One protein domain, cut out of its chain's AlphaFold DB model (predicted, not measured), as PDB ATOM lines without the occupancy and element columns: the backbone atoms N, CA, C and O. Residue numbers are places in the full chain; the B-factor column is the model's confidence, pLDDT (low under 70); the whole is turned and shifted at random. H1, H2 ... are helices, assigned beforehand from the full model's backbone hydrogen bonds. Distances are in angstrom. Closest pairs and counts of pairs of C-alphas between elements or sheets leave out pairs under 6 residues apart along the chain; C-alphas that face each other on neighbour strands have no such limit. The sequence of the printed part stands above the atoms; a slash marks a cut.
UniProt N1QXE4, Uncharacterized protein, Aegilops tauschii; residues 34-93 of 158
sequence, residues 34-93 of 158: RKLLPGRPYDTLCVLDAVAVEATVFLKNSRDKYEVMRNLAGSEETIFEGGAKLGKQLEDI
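AT A GLANCE: This is residues 34 to 93 of the 158 residues of an uncharacterized protein of Aegilops tauschii (UniProt N1QXE4). A long helix, H1, makes the longest axis; the start of H3 packs on its later part and H3 then slants away, while short H2 packs crosswise on H3. Residues 36 to 41 stick out. The printed part has 60 residues with three named helices, H1, H2, H3 in chain order, and no named strand: all helix, loose, radius of gyration of the C-alphas 13.4 A, spans 35 by 29 by 19 A.

IN THESE COORDINATES: Find C-alpha 41 at (223.445, 198.584, 274.262); H1 runs from there to 58, 26.0 A. H2 is residues 65 to 71. H3, residues 79 to 92, runs 20.3 A to C-alpha 92 at (199.146, 184.364, 293.774).

HOW THE PARTS SIT: Look at Val 51 and Phe 80: their C-alphas, 5.5 A apart, are the closest where H1, with residues 51 to 55 alone, touches residues 79 to 80 of H3. H2 touches H3, about perpendicular at 77 degrees; the closest C-alphas, Met 69 and Ala 84, are 5.3 A apart. In H1, H2 and H3 every O i to N i+4 pair is within hydrogen-bond range.

THE WHOLE: The printed part has no cut, and both links are short. Residues 73 to 76 have pLDDT under 70.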
ATOM      1  N   ARG A  34     220.396 203.549 277.937       92.50
ATOM      2  CA  ARG A  34     220.970 202.199 277.775       92.50
ATOM      3  C   ARG A  34     222.492 202.120 277.716       92.50
ATOM      4  O   ARG A  34     223.052 201.068 277.992       92.50
ATOM      5  N   LYS A  35     223.171 203.210 277.361       93.12
ATOM      6  CA  LYS A  35     224.638 203.271 277.381       93.12
ATOM      7  C   LYS A  35     225.232 203.200 278.790       93.12
ATOM      8  O   LYS A  35     226.399 202.846 278.915       93.12
ATOM      9  N   LEU A  36     224.432 203.530 279.807       94.38
ATOM     10  CA  LEU A  36     224.793 203.458 281.221       94.38
ATOM     11  C   LEU A  36     224.548 202.064 281.820       94.38
ATOM     12  O   LEU A  36     224.959 201.808 282.947       94.38
ATOM     13  N   LEU A  37     223.879 201.164 281.094       93.69
ATOM     14  CA  LEU A  37     223.601 199.802 281.549       93.69
ATOM     15  C   LEU A  37     224.794 198.865 281.272       93.69
ATOM     16  O   LEU A  37     225.644 199.189 280.436       93.69
ATOM     17  N   PRO A  38     224.893 197.714 281.958       90.75
ATOM     18  CA  PRO A  38     225.876 196.683 281.646       90.75
ATOM     19  C   PRO A  38     225.631 196.048 280.276       90.75
ATOM     20  O   PRO A  38     224.502 195.994 279.783       90.75
ATOM     21  N   GLY A  39     226.695 195.473 279.714       87.62
ATOM     22  CA  GLY A  39     226.645 194.780 278.431       87.62
ATOM     23  C   GLY A  39     226.580 195.729 277.235       87.62
ATOM     24  O   GLY A  39     226.854 196.927 277.325       87.62
ATOM     25  N   ARG A  40     226.256 195.178 276.062       87.12
ATOM     26  CA  ARG A  40     226.227 195.947 274.813       87.12
ATOM     27  C   ARG A  40     224.844 196.583 274.625       87.12
ATOM     28  O   ARG A  40     223.857 195.853 274.545       87.12
ATOM     29  N   PRO A  41     224.739 197.913 274.432       86.69
ATOM     30  CA  PRO A  41     223.445 198.584 274.262       86.69
ATOM     31  C   PRO A  41     222.615 198.087 273.069       86.69
ATOM     32  O   PRO A  41     221.394 198.247 273.060       86.69
ATOM     33  N   TYR A  42     223.275 197.534 272.046       88.50
ATOM     34  CA  TYR A  42     222.615 196.952 270.879       88.50
ATOM     35  C   TYR A  42     221.913 195.632 271.220       88.50
ATOM     36  O   TYR A  42     220.750 195.469 270.866       88.50
ATOM     37  N   ASP A  43     222.566 194.745 271.973       88.62
ATOM     38  CA  ASP A  43     221.995 193.452 272.369       88.62
ATOM     39  C   ASP A  43     220.729 193.665 273.210       88.62
ATOM     40  O   ASP A  43     219.682 193.074 272.944       88.62
ATOM     41  N   THR A  44     220.787 194.606 274.156       87.56
ATOM     42  CA  THR A  44     219.640 195.028 274.971       87.56
ATOM     43  C   THR A  44     218.476 195.548 274.121       87.56
ATOM     44  O   THR A  44     217.317 195.253 274.415       87.56
ATOM     45  N   LEU A  45     218.763 196.301 273.051       90.06
ATOM     46  CA  LEU A  45     217.738 196.779 272.120       90.06
ATOM     47  C   LEU A  45     217.100 195.617 271.353       90.06
ATOM     48  O   LEU A  45     215.879 195.560 271.261       90.06
ATOM     49  N   CYS A  46     217.904 194.679 270.848       93.00
ATOM     50  CA  CYS A  46     217.395 193.512 270.133       93.00
ATOM     51  C   CYS A  46     216.461 192.668 271.006       93.00
ATOM     52  O   CYS A  46     215.411 192.238 270.535       93.00
ATOM     53  N   VAL A  47     216.815 192.465 272.279       93.00
ATOM     54  CA  VAL A  47     215.956 191.756 273.238       93.00
ATOM     55  C   VAL A  47     214.659 192.528 273.488       93.00
ATOM     56  O   VAL A  47     213.585 191.931 273.464       93.00
ATOM     57  N   LEU A  48     214.727 193.850 273.678       92.19
ATOM     58  CA  LEU A  48     213.534 194.680 273.864       92.19
ATOM     59  C   LEU A  48     212.598 194.625 272.645       92.19
ATOM     60  O   LEU A  48     211.388 194.470 272.810       92.19
ATOM     61  N   ASP A  49     213.149 194.720 271.436       95.00
ATOM     62  CA  ASP A  49     212.384 194.651 270.191       95.00
ATOM     63  C   ASP A  49     211.745 193.267 270.008       95.00
ATOM     64  O   ASP A  49     210.571 193.178 269.640       95.00
ATOM     65  N   ALA A  50     212.470 192.188 270.324       94.69
ATOM     66  CA  ALA A  50     211.931 190.830 270.299       94.69
ATOM     67  C   ALA A  50     210.735 190.685 271.254       94.69
ATOM     68  O   ALA A  50     209.658 190.267 270.827       94.69
ATOM     69  N   VAL A  51     210.875 191.140 272.506       94.19
ATOM     70  CA  VAL A  51     209.786 191.136 273.500       94.19
ATOM     71  C   VAL A  51     208.593 191.967 273.030       94.19
ATOM     72  O   VAL A  51     207.441 191.575 273.221       94.19
ATOM     73  N   ALA A  52     208.833 193.119 272.396       94.50
ATOM     74  CA  ALA A  52     207.765 193.952 271.857       94.50
ATOM     75  C   ALA A  52     207.005 193.242 270.726       94.50
ATOM     76  O   ALA A  52     205.772 193.278 270.697       94.50
ATOM     77  N   VAL A  53     207.717 192.561 269.822       95.31
ATOM     78  CA  VAL A  53     207.111 191.753 268.754       95.31
ATOM     79  C   VAL A  53     206.282 190.616 269.348       95.31
ATOM     80  O   VAL A  53     205.106 190.498 269.002       95.31
ATOM     81  N   GLU A  54     206.835 189.844 270.284       94.00
ATOM     82  CA  GLU A  54     206.123 188.776 271.000       94.00
ATOM     83  C   GLU A  54     204.828 189.306 271.632       94.00
ATOM     84  O   GLU A  54     203.735 188.807 271.348       94.00
ATOM     85  N   ALA A  55     204.919 190.399 272.398       93.12
ATOM     86  CA  ALA A  55     203.769 191.037 273.028       93.12
ATOM     87  C   ALA A  55     202.697 191.440 272.005       93.12
ATOM     88  O   ALA A  55     201.501 191.268 272.248       93.12
ATOM     89  N   THR A  56     203.092 191.969 270.841       94.19
ATOM     90  CA  THR A  56     202.127 192.356 269.799       94.19
ATOM     91  C   THR A  56     201.400 191.159 269.196       94.19
ATOM     92  O   THR A  56     200.226 191.290 268.849       94.19
ATOM     93  N   VAL A  57     202.064 190.003 269.098       91.62
ATOM     94  CA  VAL A  57     201.474 188.757 268.600       91.62
ATOM     95  C   VAL A  57     200.465 188.219 269.610       91.62
ATOM     96  O   VAL A  57     199.304 188.015 269.250       91.62
ATOM     97  N   PHE A  58     200.865 188.068 270.876       89.62
ATOM     98  CA  PHE A  58     200.002 187.518 271.927       89.62
ATOM     99  C   PHE A  58     198.817 188.422 272.269       89.62
ATOM    100  O   PHE A  58     197.711 187.945 272.510       89.62
ATOM    101  N   LEU A  59     199.019 189.741 272.276       91.75
ATOM    102  CA  LEU A  59     197.995 190.705 272.692       91.75
ATOM    103  C   LEU A  59     197.157 191.241 271.523       91.75
ATOM    104  O   LEU A  59     196.341 192.155 271.709       91.75
ATOM    105  N   LYS A  60     197.342 190.700 270.312       92.25
ATOM    106  CA  LYS A  60     196.651 191.155 269.104       92.25
ATOM    107  C   LYS A  60     195.136 191.046 269.263       92.25
ATOM    108  O   LYS A  60     194.610 189.998 269.613       92.25
ATOM    109  N   ASN A  61     194.423 192.128 268.945       89.19
ATOM    110  CA  ASN A  61     192.956 192.212 269.009       89.19
ATOM    111  C   ASN A  61     192.341 191.906 270.389       89.19
ATOM    112  O   ASN A  61     191.119 191.764 270.489       89.19
ATOM    113  N   SER A  62     193.147 191.830 271.453       90.25
ATOM    114  CA  SER A  62     192.622 191.610 272.794       90.25
ATOM    115  C   SER A  62     191.937 192.870 273.322       90.25
ATOM    116  O   SER A  62     192.497 193.969 273.275       90.25
ATOM    117  N   ARG A  63     190.718 192.699 273.849       89.75
ATOM    118  CA  ARG A  63     190.004 193.744 274.603       89.75
ATOM    119  C   ARG A  63     190.504 193.849 276.039       89.75
ATOM    120  O   ARG A  63     190.491 194.938 276.600       89.75
ATOM    121  N   ASP A  64     190.953 192.729 276.596       93.31
ATOM    122  CA  ASP A  64     191.484 192.621 277.947       93.31
ATOM    123  C   ASP A  64     192.868 191.970 277.883       93.31
ATOM    124  O   ASP A  64     193.035 190.749 277.872       93.31
ATOM    125  N   LYS A  65     193.887 192.820 277.746       91.94
ATOM    126  CA  LYS A  65     195.284 192.376 277.650       91.94
ATOM    127  C   LYS A  65     195.746 191.704 278.940       91.94
ATOM    128  O   LYS A  65     196.567 190.797 278.878       91.94
ATOM    129  N   TYR A  66     195.208 192.141 280.075       90.44
ATOM    130  CA  TYR A  66     195.545 191.600 281.379       90.44
ATOM    131  C   TYR A  66     195.074 190.149 281.497       90.44
ATOM    132  O   TYR A  66     195.875 189.275 281.814       90.44
ATOM    133  N   GLU A  67     193.819 189.872 281.138       91.38
ATOM    134  CA  GLU A  67     193.277 188.511 281.200       91.38
ATOM    135  C   GLU A  67     194.002 187.557 280.237       91.38
ATOM    136  O   GLU A  67     194.225 186.392 280.564       91.38
ATOM    137  N   VAL A  68     194.441 188.048 279.071       91.62
ATOM    138  CA  VAL A  68     195.292 187.262 278.160       91.62
ATOM    139  C   VAL A  68     196.631 186.925 278.820       91.62
ATOM    140  O   VAL A  68     196.993 185.753 278.871       91.62
ATOM    141  N   MET A  69     197.339 187.914 279.378       91.00
ATOM    142  CA  MET A  69     198.625 187.692 280.060       91.00
ATOM    143  C   MET A  69     198.491 186.750 281.262       91.00
ATOM    144  O   MET A  69     199.332 185.882 281.469       91.00
ATOM    145  N   ARG A  70     197.410 186.865 282.035       88.50
ATOM    146  CA  ARG A  70     197.145 186.023 283.210       88.50
ATOM    147  C   ARG A  70     196.884 184.553 282.860       88.50
ATOM    148  O   ARG A  70     197.137 183.651 283.669       88.50
ATOM    149  N   ASN A  71     196.372 184.306 281.657       87.62
ATOM    150  CA  ASN A  71     196.021 182.977 281.164       87.62
ATOM    151  C   ASN A  71     197.032 182.388 280.174       87.62
ATOM    152  O   ASN A  71     196.830 181.258 279.732       87.62
ATOM    153  N   LEU A  72     198.126 183.093 279.866       84.69
ATOM    154  CA  LEU A  72     199.279 182.506 279.187       84.69
ATOM    155  C   LEU A  72     199.776 181.314 280.027       84.69
ATOM    156  O   LEU A  72     200.225 181.478 281.164       84.69
ATOM    157  N   ALA A  73     199.606 180.096 279.511       62.78
ATOM    158  CA  ALA A  73     199.862 178.864 280.246       62.78
ATOM    159  C   ALA A  73     201.034 178.078 279.646       62.78
ATOM    160  O   ALA A  73     200.965 177.631 278.509       62.78
ATOM    161  N   GLY A  74     202.028 177.782 280.491       60.34
ATOM    162  CA  GLY A  74     202.704 176.480 280.507       60.34
ATOM    163  C   GLY A  74     204.135 176.402 279.982       60.34
ATOM    164  O   GLY A  74     204.941 175.740 280.635       60.34
ATOM    165  N   SER A  75     204.474 177.058 278.873       62.06
ATOM    166  CA  SER A  75     205.834 177.028 278.321       62.06
ATOM    167  C   SER A  75     206.487 178.412 278.380       62.06
ATOM    168  O   SER A  75     205.883 179.428 278.059       62.06
ATOM    169  N   GLU A  76     207.730 178.465 278.863       68.69
ATOM    170  CA  GLU A  76     208.595 179.647 278.735       68.69
ATOM    171  C   GLU A  76     209.271 179.589 277.360       68.69
ATOM    172  O   GLU A  76     210.479 179.402 277.251       68.69
ATOM    173  N   GLU A  77     208.464 179.643 276.297       81.75
ATOM    174  CA  GLU A  77     208.973 179.658 274.920       81.75
ATOM    175  C   GLU A  77     209.546 181.027 274.553       81.75
ATOM    176  O   GLU A  77     210.499 181.112 273.776       81.75
ATOM    177  N   THR A  78     209.002 182.089 275.152       91.25
ATOM    178  CA  THR A  78     209.403 183.472 274.898       91.25
ATOM    179  C   THR A  78     209.663 184.264 276.179       91.25
ATOM    180  O   THR A  78     209.172 183.932 277.264       91.25
ATOM    181  N   ILE A  79     210.425 185.356 276.057       92.00
ATOM    182  CA  ILE A  79     210.709 186.256 277.185       92.00
ATOM    183  C   ILE A  79     209.410 186.929 277.649       92.00
ATOM    184  O   ILE A  79     209.178 187.063 278.854       92.00
ATOM    185  N   PHE A  80     208.537 187.314 276.711       92.75
ATOM    186  CA  PHE A  80     207.227 187.869 277.039       92.75
ATOM    187  C   PHE A  80     206.360 186.893 277.854       92.75
ATOM    188  O   PHE A  80     205.783 187.292 278.870       92.75
ATOM    189  N   GLU A  81     206.294 185.615 277.463       92.06
ATOM    190  CA  GLU A  81     205.542 184.598 278.211       92.06
ATOM    191  C   GLU A  81     206.112 184.351 279.605       92.06
ATOM    192  O   GLU A  81     205.353 184.298 280.578       92.06
ATOM    193  N   GLY A  82     207.442 184.277 279.725       92.06
ATOM    194  CA  GLY A  82     208.116 184.191 281.021       92.06
ATOM    195  C   GLY A  82     207.753 185.368 281.934       92.06
ATOM    196  O   GLY A  82     207.404 185.170 283.101       92.06
ATOM    197  N   GLY A  83     207.724 186.588 281.390       91.38
ATOM    198  CA  GLY A  83     207.281 187.783 282.112       91.38
ATOM    199  C   GLY A  83     205.818 187.714 282.567       91.38
ATOM    200  O   GLY A  83     205.510 188.042 283.716       91.38
ATOM    201  N   ALA A  84     204.909 187.243 281.709       92.38
ATOM    202  CA  ALA A  84     203.495 187.076 282.050       92.38
ATOM    203  C   ALA A  84     203.285 186.023 283.154       92.38
ATOM    204  O   ALA A  84     202.525 186.248 284.102       92.38
ATOM    205  N   LYS A  85     204.020 184.907 283.088       91.50
ATOM    206  CA  LYS A  85     204.020 183.857 284.113       91.50
ATOM    207  C   LYS A  85     204.520 184.373 285.465       91.50
ATOM    208  O   LYS A  85     203.876 184.104 286.479       91.50
ATOM    209  N   LEU A  86     205.614 185.140 285.493       90.50
ATOM    210  CA  LEU A  86     206.101 185.788 286.718       90.50
ATOM    211  C   LEU A  86     205.053 186.749 287.298       90.50
ATOM    212  O   LEU A  86     204.802 186.736 288.502       90.50
ATOM    213  N   GLY A  87     204.388 187.533 286.444       91.25
ATOM    214  CA  GLY A  87     203.274 188.397 286.845       91.25
ATOM    215  C   GLY A  87     202.152 187.620 287.538       91.25
ATOM    216  O   GLY A  87     201.707 188.009 288.617       91.25
ATOM    217  N   LYS A  88     201.758 186.472 286.980       91.06
ATOM    218  CA  LYS A  88     200.763 185.577 287.588       91.06
ATOM    219  C   LYS A  88     201.217 185.027 288.944       91.06
ATOM    220  O   LYS A  88     200.447 185.048 289.895       91.06
ATOM    221  N   GLN A  89     202.468 184.589 289.062       90.75
ATOM    222  CA  GLN A  89     203.010 184.099 290.336       90.75
ATOM    223  C   GLN A  89     203.021 185.187 291.420       90.75
ATOM    224  O   GLN A  89     202.747 184.907 292.585       90.75
ATOM    225  N   LEU A  90     203.289 186.441 291.044       91.75
ATOM    226  CA  LEU A  90     203.170 187.578 291.959       91.75
ATOM    227  C   LEU A  90     201.717 187.811 292.396       91.75
ATOM    228  O   LEU A  90     201.471 188.170 293.546       91.75
ATOM    229  N   GLU A  91     200.739 187.590 291.516       90.94
ATOM    230  CA  GLU A  91     199.318 187.685 291.873       90.94
ATOM    231  C   GLU A  91     198.845 186.616 292.851       90.94
ATOM    232  O   GLU A  91     197.914 186.875 293.621       90.94
ATOM    233  N   ASP A  92     199.483 185.449 292.856       92.25
ATOM    234  CA  ASP A  92     199.146 184.364 293.774       92.25
ATOM    235  C   ASP A  92     199.512 184.708 295.233       92.25
ATOM    236  O   ASP A  92     198.939 184.138 296.170       92.25
ATOM    237  N   ILE A  93     200.382 185.705 295.455       94.62
ATOM    238  CA  ILE A  93     200.703 186.249 296.783       94.62
ATOM    239  C   ILE A  93     199.477 186.987 297.338       94.62
ATOM    240  O   ILE A  93     199.234 188.146 297.000       94.62
TER     241      ILE A  93